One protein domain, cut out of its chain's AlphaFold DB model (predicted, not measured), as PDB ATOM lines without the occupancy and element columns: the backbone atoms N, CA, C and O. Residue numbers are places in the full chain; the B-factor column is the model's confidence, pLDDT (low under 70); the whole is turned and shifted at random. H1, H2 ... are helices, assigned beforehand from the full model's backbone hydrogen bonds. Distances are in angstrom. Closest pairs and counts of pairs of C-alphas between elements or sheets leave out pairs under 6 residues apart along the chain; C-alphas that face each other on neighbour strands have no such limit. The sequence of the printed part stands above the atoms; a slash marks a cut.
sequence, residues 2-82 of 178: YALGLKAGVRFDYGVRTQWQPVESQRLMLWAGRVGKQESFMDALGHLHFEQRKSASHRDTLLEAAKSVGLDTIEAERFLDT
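Overview. This is residues 2 to 82 of the 178 residues of the protein "Hypothetical protein" of Dictyocha speculum (UniProt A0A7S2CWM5). Two helical hairpins, H2 with H3 and H4 with H5, pack on each other as a cluster of four mostly crossed helices, while the short helix H1 lies off at one end of the long axis and touches no helix. A stretch of 15 residues with no named element, residues 8 to 22, leads from H1 back to the cluster. The printed part has 81 residues with five named helices, in the order H1, H2, H3, H4, H5, and no named strand; its class is all helix. It is compact, with a radius of gyration of the C-alphas of 12.8 A, yet its outline is elongated, spanning 39 by 24 by 17 A.

Along the chain. H1, residues 2 to 7, begins with C-alpha 2 at (217.701, 184.986, 218.407) and measures 8.8 A from first to last C-alpha. H2, residues 23 to 33, begins with C-alpha 23 at (208.651, 167.569, 200.721) and measures 15.5 A. H3, residues 38 to 51, is the longest helix, at 19.5 A. H4, residues 59 to 68, measures 14.3 A. H5, residues 73 to 80, measures 10.2 A and ends with C-alpha 80 at (208.798, 157.437, 202.804).

Arrangement. H2 and H4 are the hubs, touching three helices each. They only just touch each other, with 3 pairs of C-alphas within 8 A, the closest those of Ser 25 and Leu 62 at 6.6 A; they run the same way at a shallow tilt of 21 degrees. H2 and H3 form a helical hairpin, opposite ways at a steep tilt of 40 degrees; H3 touches H2 with residues 38 to 42 alone, and the closest C-alphas, of Ala 32 and Gln 38, are 4.9 A apart. H3 touches H4 at a steep tilt of 61 degrees, opposite ways, the closest C-alphas being those of Leu 45 and Ala 65, 5.1 A apart. H4 and H5 form the other helical hairpin, opposite ways at a steep tilt of 42 degrees, with the C-alphas of Leu 63 and Thr 73 closest at 5.9 A. H5 touches H2 at a steep tilt of 57 degrees, opposite ways; their closest C-alphas, of Glu 24 and Leu 80, are 7.0 A apart. H3 and H5 are apart, and H1 is apart from H2, H3, H4 and H5. In H1, H2, H3, H4 and H5 every O i to N i+4 pair is within hydrogen-bond range.

Size, cuts and confidence. The two C-alphas farthest apart are those of Lys 7 and Thr 82, at 40.6 A. The printed part has no cut. The link from H1 to H2 is long, that from H3 to H4 is short, and those from H2 to H3 and from H4 to H5 are tight. The mean pLDDT of the printed part is 92.6 and no printed residue is under 70; H1 has a mean of 75.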
ATOM      1  N   TYR A   2     217.181 185.435 217.097       70.50
ATOM      2  CA  TYR A   2     217.701 184.986 218.407       70.50
ATOM      3  C   TYR A   2     217.064 185.665 219.633       70.50
ATOM      4  O   TYR A   2     216.585 184.985 220.533       70.50
ATOM      5  N   ALA A   3     216.974 187.000 219.647       73.50
ATOM      6  CA  ALA A   3     216.355 187.732 220.757       73.50
ATOM      7  C   ALA A   3     214.840 187.476 220.901       73.50
ATOM      8  O   ALA A   3     214.305 187.577 222.001       73.50
ATOM      9  N   LEU A   4     214.148 187.149 219.802       73.88
ATOM     10  CA  LEU A   4     212.722 186.808 219.818       73.88
ATOM     11  C   LEU A   4     212.515 185.372 220.318       73.88
ATOM     12  O   LEU A   4     211.665 185.151 221.170       73.88
ATOM     13  N   GLY A   5     213.349 184.432 219.859       74.38
ATOM     14  CA  GLY A   5     213.364 183.053 220.349       74.38
ATOM     15  C   GLY A   5     213.576 182.992 221.855       74.38
ATOM     16  O   GLY A   5     212.779 182.383 222.553       74.38
ATOM     17  N   LEU A   6     214.565 183.722 222.382       78.44
ATOM     18  CA  LEU A   6     214.825 183.766 223.824       78.44
ATOM     19  C   LEU A   6     213.621 184.264 224.634       78.44
ATOM     20  O   LEU A   6     213.333 183.708 225.690       78.44
ATOM     21  N   LYS A   7     212.888 185.266 224.131       79.06
ATOM     22  CA  LYS A   7     211.641 185.742 224.757       79.06
ATOM     23  C   LYS A   7     210.523 184.695 224.711       79.06
ATOM     24  O   LYS A   7     209.706 184.660 225.621       79.06
ATOM     25  N   ALA A   8     210.509 183.851 223.683       75.25
ATOM     26  CA  ALA A   8     209.578 182.737 223.523       75.25
ATOM     27  C   ALA A   8     210.073 181.422 224.167       75.25
ATOM     28  O   ALA A   8     209.415 180.396 224.035       75.25
ATOM     29  N   GLY A   9     211.225 181.425 224.850       80.00
ATOM     30  CA  GLY A   9     211.809 180.230 225.470       80.00
ATOM     31  C   GLY A   9     212.551 179.284 224.516       80.00
ATOM     32  O   GLY A   9     212.979 178.220 224.953       80.00
ATOM     33  N   VAL A  10     212.758 179.671 223.255       78.50
ATOM     34  CA  VAL A  10     213.418 178.860 222.221       78.50
ATOM     35  C   VAL A  10     214.851 179.339 221.989       78.50
ATOM     36  O   VAL A  10     215.097 180.507 221.666       78.50
ATOM     37  N   ARG A  11     215.828 178.437 222.129       85.56
ATOM     38  CA  ARG A  11     217.234 178.742 221.829       85.56
ATOM     39  C   ARG A  11     217.571 178.309 220.418       85.56
ATOM     40  O   ARG A  11     217.977 177.179 220.181       85.56
ATOM     41  N   PHE A  12     217.416 179.246 219.495       84.00
ATOM     42  CA  PHE A  12     217.636 178.955 218.093       84.00
ATOM     43  C   PHE A  12     219.087 178.640 217.751       84.00
ATOM     44  O   PHE A  12     220.004 179.362 218.144       84.00
ATOM     45  N   ASP A  13     219.256 177.596 216.951       84.50
ATOM     46  CA  ASP A  13     220.517 177.137 216.416       84.50
ATOM     47  C   ASP A  13     220.357 176.534 215.003       84.50
ATOM     48  O   ASP A  13     220.322 175.322 214.798       84.50
ATOM     49  N   TYR A  14     220.256 177.414 214.002       71.38
ATOM     50  CA  TYR A  14     219.925 177.065 212.612       71.38
ATOM     51  C   TYR A  14     221.138 176.811 211.707       71.38
ATOM     52  O   TYR A  14     221.068 177.025 210.499       71.38
ATOM     53  N   GLY A  15     222.278 176.400 212.266       79.94
ATOM     54  CA  GLY A  15     223.505 176.133 211.502       79.94
ATOM     55  C   GLY A  15     223.449 174.851 210.663       79.94
ATOM     56  O   GLY A  15     224.377 174.052 210.727       79.94
ATOM     57  N   VAL A  16     222.356 174.619 209.933       85.19
ATOM     58  CA  VAL A  16     222.080 173.382 209.203       85.19
ATOM     59  C   VAL A  16     221.501 173.670 207.818       85.19
ATOM     60  O   VAL A  16     220.835 174.679 207.603       85.19
ATOM     61  N   ARG A  17     221.758 172.772 206.859       78.81
ATOM     62  CA  ARG A  17     221.194 172.844 205.505       78.81
ATOM     63  C   ARG A  17     219.665 172.862 205.571       78.81
ATOM     64  O   ARG A  17     219.073 172.022 206.246       78.81
ATOM     65  N   THR A  18     219.040 173.766 204.828       81.44
ATOM     66  CA  THR A  18     217.586 173.834 204.656       81.44
ATOM     67  C   THR A  18     217.227 173.683 203.185       81.44
ATOM     68  O   THR A  18     217.968 174.120 202.302       81.44
ATOM     69  N   GLN A  19     216.102 173.028 202.914       85.38
ATOM     70  CA  GLN A  19     215.451 173.083 201.611       85.38
ATOM     71  C   GLN A  19     214.271 174.045 201.689       85.38
ATOM     72  O   GLN A  19     213.599 174.123 202.714       85.38
ATOM     73  N   TRP A  20     214.027 174.769 200.597       82.88
ATOM     74  CA  TRP A  20     212.909 175.706 200.513       82.88
ATOM     75  C   TRP A  20     211.555 174.977 200.573       82.88
ATOM     76  O   TRP A  20     210.650 175.427 201.268       82.88
ATOM     77  N   GLN A  21     211.453 173.806 199.932       90.00
ATOM     78  CA  GLN A  21     210.316 172.889 200.039       90.00
ATOM     79  C   GLN A  21     210.764 171.530 200.599       90.00
ATOM     80  O   GLN A  21     211.197 170.667 199.836       90.00
ATOM     81  N   PRO A  22     210.675 171.304 201.918       92.75
ATOM     82  CA  PRO A  22     211.035 170.025 202.519       92.75
ATOM     83  C   PRO A  22     209.892 169.004 202.342       92.75
ATOM     84  O   PRO A  22     209.087 168.782 203.247       92.75
ATOM     85  N   VAL A  23     209.784 168.421 201.141       95.75
ATOM     86  CA  VAL A  23     208.651 167.569 200.721       95.75
ATOM     87  C   VAL A  23     208.457 166.364 201.642       95.75
ATOM     88  O   VAL A  23     207.351 166.168 202.136       95.75
ATOM     89  N   GLU A  24     209.511 165.601 201.951       96.44
ATOM     90  CA  GLU A  24     209.399 164.426 202.835       96.44
ATOM     91  C   GLU A  24     208.876 164.778 204.233       96.44
ATOM     92  O   GLU A  24     208.082 164.032 204.804       96.44
ATOM     93  N   SER A  25     209.258 165.938 204.773       97.31
ATOM     94  CA  SER A  25     208.768 166.401 206.074       97.31
ATOM     95  C   SER A  25     207.267 166.664 206.040       97.31
ATOM     96  O   SER A  25     206.555 166.270 206.960       97.31
ATOM     97  N   GLN A  26     206.777 167.305 204.973       97.44
ATOM     98  CA  GLN A  26     205.346 167.553 204.786       97.44
ATOM     99  C   GLN A  26     204.577 166.248 204.558       97.44
ATOM    100  O   GLN A  26     203.512 166.056 205.140       97.44
ATOM    101  N   ARG A  27     205.135 165.320 203.772       98.19
ATOM    102  CA  ARG A  27     204.545 163.994 203.551       98.19
ATOM    103  C   ARG A  27     204.400 163.234 204.868       98.19
ATOM    104  O   ARG A  27     203.310 162.756 205.181       98.19
ATOM    105  N   LEU A  28     205.461 163.176 205.678       98.38
ATOM    106  CA  LEU A  28     205.424 162.470 206.959       98.38
ATOM    107  C   LEU A  28     204.514 163.161 207.983       98.38
ATOM    108  O   LEU A  28     203.842 162.477 208.752       98.38
ATOM    109  N   MET A  29     204.423 164.494 207.957       98.31
ATOM    110  CA  MET A  29     203.456 165.261 208.748       98.31
ATOM    111  C   MET A  29     202.012 164.846 208.427       98.31
ATOM    112  O   MET A  29     201.250 164.529 209.343       98.31
ATOM    113  N   LEU A  30     201.645 164.808 207.142       98.06
ATOM    114  CA  LEU A  30     200.304 164.409 206.703       98.06
ATOM    115  C   LEU A  30     200.002 162.944 207.054       98.06
ATOM    116  O   LEU A  30     198.911 162.628 207.531       98.06
ATOM    117  N   TRP A  31     200.980 162.051 206.882       98.38
ATOM    118  CA  TRP A  31     200.852 160.651 207.286       98.38
ATOM    119  C   TRP A  31     200.659 160.501 208.803       98.38
ATOM    120  O   TRP A  31     199.731 159.818 209.238       98.38
ATOM    121  N   ALA A  32     201.448 161.207 209.618       98.19
ATOM    122  CA  ALA A  32     201.306 161.227 211.076       98.19
ATOM    123  C   ALA A  32     199.934 161.765 211.525       98.19
ATOM    124  O   ALA A  32     199.417 161.373 212.576       98.19
ATOM    125  N   GLY A  33     199.304 162.626 210.718       97.44
ATOM    126  CA  GLY A  33     197.934 163.096 210.925       97.44
ATOM    127  C   GLY A  33     196.889 161.982 210.944       97.44
ATOM    128  O   GLY A  33     195.936 162.067 211.718       97.44
ATOM    129  N   ARG A  34     197.104 160.882 210.211       96.00
ATOM    130  CA  ARG A  34     196.184 159.725 210.176       96.00
ATOM    131  C   ARG A  34     196.024 159.041 211.530       96.00
ATOM    132  O   ARG A  34     195.007 158.405 211.781       96.00
ATOM    133  N   VAL A  35     197.019 159.194 212.402       95.31
ATOM    134  CA  VAL A  35     197.034 158.645 213.765       95.31
ATOM    135  C   VAL A  35     197.013 159.743 214.835       95.31
ATOM    136  O   VAL A  35     197.330 159.490 215.996       95.31
ATOM    137  N   GLY A  36     196.657 160.979 214.461       96.88
ATOM    138  CA  GLY A  36     196.537 162.103 215.393       96.88
ATOM    139  C   GLY A  36     197.869 162.601 215.966       96.88
ATOM    140  O   GLY A  36     197.888 163.209 217.033       96.88
ATOM    141  N   LYS A  37     198.991 162.339 215.283       98.00
ATOM    142  CA  LYS A  37     200.347 162.705 215.729       98.00
ATOM    143  C   LYS A  37     200.984 163.835 214.922       98.00
ATOM    144  O   LYS A  37     202.151 164.130 215.150       98.00
ATOM    145  N   GLN A  38     200.233 164.483 214.029       97.69
ATOM    146  CA  GLN A  38     200.723 165.568 213.170       97.69
ATOM    147  C   GLN A  38     201.429 166.681 213.959       97.69
ATOM    148  O   GLN A  38     202.603 166.955 213.719       97.69
ATOM    149  N   GLU A  39     200.732 167.287 214.924       97.00
ATOM    150  CA  GLU A  39     201.264 168.411 215.705       97.00
ATOM    151  C   GLU A  39     202.455 167.991 216.565       97.00
ATOM    152  O   GLU A  39     203.491 168.647 216.549       97.00
ATOM    153  N   SER A  40     202.351 166.856 217.265       98.06
ATOM    154  CA  SER A  40     203.464 166.345 218.071       98.06
ATOM    155  C   SER A  40     204.703 166.085 217.216       98.06
ATOM    156  O   SER A  40     205.809 166.429 217.622       98.06
ATOM    157  N   PHE A  41     204.526 165.487 216.034       98.50
ATOM    158  CA  PHE A  41     205.614 165.221 215.098       98.50
ATOM    159  C   PHE A  41     206.280 166.516 214.621       98.50
ATOM    160  O   PHE A  41     207.507 166.605 214.650       98.50
ATOM    161  N   MET A  42     205.498 167.526 214.228       97.56
ATOM    162  CA  MET A  42     206.042 168.807 213.767       97.56
ATOM    163  C   MET A  42     206.724 169.601 214.881       97.56
ATOM    164  O   MET A  42     207.740 170.238 214.614       97.56
ATOM    165  N   ASP A  43     206.225 169.526 216.115       96.88
ATOM    166  CA  ASP A  43     206.883 170.117 217.285       96.88
ATOM    167  C   ASP A  43     208.239 169.443 217.556       96.88
ATOM    168  O   ASP A  43     209.271 170.111 217.647       96.88
ATOM    169  N   ALA A  44     208.275 168.105 217.559       97.94
ATOM    170  CA  ALA A  44     209.513 167.345 217.716       97.94
ATOM    171  C   ALA A  44     210.521 167.637 216.593       97.94
ATOM    172  O   ALA A  44     211.696 167.900 216.858       97.94
ATOM    173  N   LEU A  45     210.067 167.642 215.337       97.50
ATOM    174  CA  LEU A  45     210.898 167.964 214.181       97.50
ATOM    175  C   LEU A  45     211.412 169.407 214.241       97.50
ATOM    176  O   LEU A  45     212.586 169.663 213.970       97.50
ATOM    177  N   GLY A  46     210.545 170.340 214.636       94.12
ATOM    178  CA  GLY A  46     210.878 171.736 214.871       94.12
ATOM    179  C   GLY A  46     211.966 171.880 215.926       94.12
ATOM    180  O   GLY A  46     212.934 172.590 215.687       94.12
ATOM    181  N   HIS A  47     211.884 171.157 217.043       94.81
ATOM    182  CA  HIS A  47     212.915 171.176 218.080       94.81
ATOM    183  C   HIS A  47     214.277 170.681 217.559       94.81
ATOM    184  O   HIS A  47     215.298 171.351 217.742       94.81
ATOM    185  N   LEU A  48     214.307 169.552 216.840       95.44
ATOM    186  CA  LEU A  48     215.536 169.044 216.215       95.44
ATOM    187  C   LEU A  48     216.124 170.060 215.220       95.44
ATOM    188  O   LEU A  48     217.339 170.287 215.181       95.44
ATOM    189  N   HIS A  49     215.258 170.707 214.443       94.19
ATOM    190  CA  HIS A  49     215.662 171.637 213.403       94.19
ATOM    191  C   HIS A  49     216.134 172.984 213.916       94.19
ATOM    192  O   HIS A  49     217.193 173.486 213.529       94.19
ATOM    193  N   PHE A  50     215.336 173.564 214.792       91.25
ATOM    194  CA  PHE A  50     215.494 174.920 215.243       91.25
ATOM    195  C   PHE A  50     216.428 175.040 216.434       91.25
ATOM    196  O   PHE A  50     216.965 176.124 216.619       91.25
ATOM    197  N   GLU A  51     216.659 173.979 217.210       91.81
ATOM    198  CA  GLU A  51     217.484 174.041 218.425       91.81
ATOM    199  C   GLU A  51     218.691 173.093 218.408       91.81
ATOM    200  O   GLU A  51     219.618 173.290 219.192       91.81
ATOM    201  N   GLN A  52     218.720 172.081 217.530       92.50
ATOM    202  CA  GLN A  52     219.762 171.041 217.552       92.50
ATOM    203  C   GLN A  52     220.574 170.915 216.255       92.50
ATOM    204  O   GLN A  52     221.347 169.966 216.114       92.50
ATOM    205  N   ARG A  53     220.437 171.854 215.306       93.06
ATOM    206  CA  ARG A  53     221.112 171.818 213.991       93.06
ATOM    207  C   ARG A  53     220.887 170.514 213.202       93.06
ATOM    208  O   ARG A  53     221.766 170.092 212.450       93.06
ATOM    209  N   LYS A  54     219.725 169.872 213.326       94.00
ATOM    210  CA  LYS A  54     219.381 168.689 212.516       94.00
ATOM    211  C   LYS A  54     218.414 169.083 211.404       94.00
ATOM    212  O   LYS A  54     217.411 169.734 211.650       94.00
ATOM    213  N   SER A  55     218.720 168.798 210.142       94.31
ATOM    214  CA  SER A  55     217.906 169.346 209.049       94.31
ATOM    215  C   SER A  55     216.531 168.695 209.041       94.31
ATOM    216  O   SER A  55     216.451 167.474 208.957       94.31
ATOM    217  N   ALA A  56     215.458 169.487 209.001       94.88
ATOM    218  CA  ALA A  56     214.135 168.937 208.734       94.88
ATOM    219  C   ALA A  56     214.056 168.262 207.352       94.88
ATOM    220  O   ALA A  56     213.187 167.433 207.135       94.88
ATOM    221  N   SER A  57     214.979 168.565 206.435       93.56
ATOM    222  CA  SER A  57     215.062 167.961 205.102       93.56
ATOM    223  C   SER A  57     215.883 166.665 205.051       93.56
ATOM    224  O   SER A  57     216.129 166.159 203.959       93.56
ATOM    225  N   HIS A  58     216.374 166.152 206.183       95.06
ATOM    226  CA  HIS A  58     217.101 164.883 206.233       95.06
ATOM    227  C   HIS A  58     216.219 163.779 206.807       95.06
ATOM    228  O   HIS A  58     215.696 163.910 207.915       95.06
ATOM    229  N   ARG A  59     216.134 162.661 206.085       95.88
ATOM    230  CA  ARG A  59     215.306 161.511 206.456       95.88
ATOM    231  C   ARG A  59     215.608 160.979 207.860       95.88
ATOM    232  O   ARG A  59     214.681 160.782 208.637       95.88
ATOM    233  N   ASP A  60     216.879 160.887 208.249       97.00
ATOM    234  CA  ASP A  60     217.266 160.468 209.607       97.00
ATOM    235  C   ASP A  60     216.658 161.360 210.701       97.00
ATOM    236  O   ASP A  60     216.232 160.880 211.748       97.00
ATOM    237  N   THR A  61     216.575 162.673 210.450       97.38
ATOM    238  CA  THR A  61     215.969 163.629 211.393       97.38
ATOM    239  C   THR A  61     214.452 163.455 211.458       97.38
ATOM    240  O   THR A  61     213.868 163.568 212.536       97.38
ATOM    241  N   LEU A  62     213.811 163.129 210.331       98.12
ATOM    242  CA  LEU A  62     212.383 162.808 210.276       98.12
ATOM    243  C   LEU A  62     212.059 161.549 211.085       98.12
ATOM    244  O   LEU A  62     211.141 161.567 211.903       98.12
ATOM    245  N   LEU A  63     212.839 160.481 210.908       98.50
ATOM    246  CA  LEU A  63     212.653 159.227 211.640       98.50
ATOM    247  C   LEU A  63     212.952 159.389 213.139       98.50
ATOM    248  O   LEU A  63     212.239 158.825 213.970       98.50
ATOM    249  N   GLU A  64     213.944 160.204 213.507       98.44
ATOM    250  CA  GLU A  64     214.212 160.556 214.906       98.44
ATOM    251  C   GLU A  64     213.023 161.292 215.546       98.44
ATOM    252  O   GLU A  64     212.572 160.913 216.633       98.44
ATOM    253  N   ALA A  65     212.472 162.301 214.860       98.56
ATOM    254  CA  ALA A  65     211.286 163.020 215.320       98.56
ATOM    255  C   ALA A  65     210.080 162.077 215.452       98.56
ATOM    256  O   ALA A  65     209.421 162.067 216.494       98.56
ATOM    257  N   ALA A  66     209.839 161.226 214.449       98.44
ATOM    258  CA  ALA A  66     208.756 160.247 214.449       98.44
ATOM    259  C   ALA A  66     208.852 159.285 215.643       98.44
ATOM    260  O   ALA A  66     207.889 159.126 216.402       98.44
ATOM    261  N   LYS A  67     210.043 158.727 215.888       98.50
ATOM    262  CA  LYS A  67     210.308 157.861 217.042       98.50
ATOM    263  C   LYS A  67     209.994 158.556 218.363       98.50
ATOM    264  O   LYS A  67     209.376 157.959 219.242       98.50
ATOM    265  N   SER A  68     210.409 159.815 218.510       98.38
ATOM    266  CA  SER A  68     210.248 160.564 219.763       98.38
ATOM    267  C   SER A  68     208.782 160.783 220.164       98.38
ATOM    268  O   SER A  68     208.482 160.892 221.352       98.38
ATOM    269  N   VAL A  69     207.863 160.786 219.192       98.31
ATOM    270  CA  VAL A  69     206.420 160.984 219.419       98.31
ATOM    271  C   VAL A  69     205.620 159.676 219.443       98.31
ATOM    272  O   VAL A  69     204.390 159.703 219.596       98.31
ATOM    273  N   GLY A  70     206.316 158.538 219.336       97.88
ATOM    274  CA  GLY A  70     205.748 157.193 219.389       97.88
ATOM    275  C   GLY A  70     205.209 156.670 218.057       97.88
ATOM    276  O   GLY A  70     204.368 155.776 218.077       97.88
ATOM    277  N   LEU A  71     205.639 157.225 216.919       98.12
ATOM    278  CA  LEU A  71     205.361 156.637 215.606       98.12
ATOM    279  C   LEU A  71     206.305 155.453 215.356       98.12
ATOM    280  O   LEU A  71     207.462 155.470 215.782       98.12
ATOM    281  N   ASP A  72     205.812 154.435 214.653       97.75
ATOM    282  CA  ASP A  72     206.630 153.300 214.227       97.75
ATOM    283  C   ASP A  72     207.581 153.747 213.109       97.75
ATOM    284  O   ASP A  72     207.152 154.178 212.036       97.75
ATOM    285  N   THR A  73     208.885 153.672 213.375       97.50
ATOM    286  CA  THR A  73     209.919 154.100 212.430       97.50
ATOM    287  C   THR A  73     210.007 153.207 211.202       97.50
ATOM    288  O   THR A  73     210.344 153.717 210.143       97.50
ATOM    289  N   ILE A  74     209.694 151.911 211.321       97.94
ATOM    290  CA  ILE A  74     209.708 150.977 210.185       97.94
ATOM    291  C   ILE A  74     208.571 151.336 209.228       97.94
ATOM    292  O   ILE A  74     208.756 151.394 208.015       97.94
ATOM    293  N   GLU A  75     207.396 151.631 209.779       98.06
ATOM    294  CA  GLU A  75     206.236 152.069 209.002       98.06
ATOM    295  C   GLU A  75     206.447 153.449 208.371       98.06
ATOM    296  O   GLU A  75     206.110 153.645 207.203       98.06
ATOM    297  N   ALA A  76     207.044 154.386 209.112       98.00
ATOM    298  CA  ALA A  76     207.402 155.702 208.591       98.00
ATOM    299  C   ALA A  76     208.429 155.605 207.451       98.00
ATOM    300  O   ALA A  76     208.262 156.260 206.428       98.00
ATOM    301  N   GLU A  77     209.465 154.776 207.601       97.94
ATOM    302  CA  GLU A  77     210.471 154.540 206.562       97.94
ATOM    303  C   GLU A  77     209.841 153.904 205.320       97.94
ATOM    304  O   GLU A  77     209.977 154.442 204.223       97.94
ATOM    305  N   ARG A  78     209.026 152.858 205.499       98.19
ATOM    306  CA  ARG A  78     208.284 152.224 204.403       98.19
ATOM    307  C   ARG A  78     207.364 153.202 203.675       98.19
ATOM    308  O   ARG A  78     207.258 153.135 202.457       98.19
ATOM    309  N   PHE A  79     206.687 154.091 204.399       98.25
ATOM    310  CA  PHE A  79     205.870 155.142 203.793       98.25
ATOM    311  C   PHE A  79     206.730 156.098 202.954       98.25
ATOM    312  O   PHE A  79     206.385 156.396 201.808       98.25
ATOM    313  N   LEU A  80     207.870 156.540 203.491       97.81
ATOM    314  CA  LEU A  80     208.798 157.437 202.804       97.81
ATOM    315  C   LEU A  80     209.485 156.796 201.584       97.81
ATOM    316  O   LEU A  80     209.957 157.521 200.710       97.81
ATOM    317  N   ASP A  81     209.529 155.468 201.494       98.12
ATOM    318  CA  ASP A  81     210.024 154.736 200.317       98.12
ATOM    319  C   ASP A  81     209.023 154.686 199.151       98.12
ATOM    320  O   ASP A  81     209.352 154.209 198.065       98.12
ATOM    321  N   THR A  82     207.801 155.177 199.358       98.12
ATOM    322  CA  THR A  82     206.788 155.336 198.306       98.12
ATOM    323  C   THR A  82     206.676 156.795 197.864       98.12
ATOM    324  O   THR A  82     207.247 157.681 198.501       98.12
TER     325      THR A  82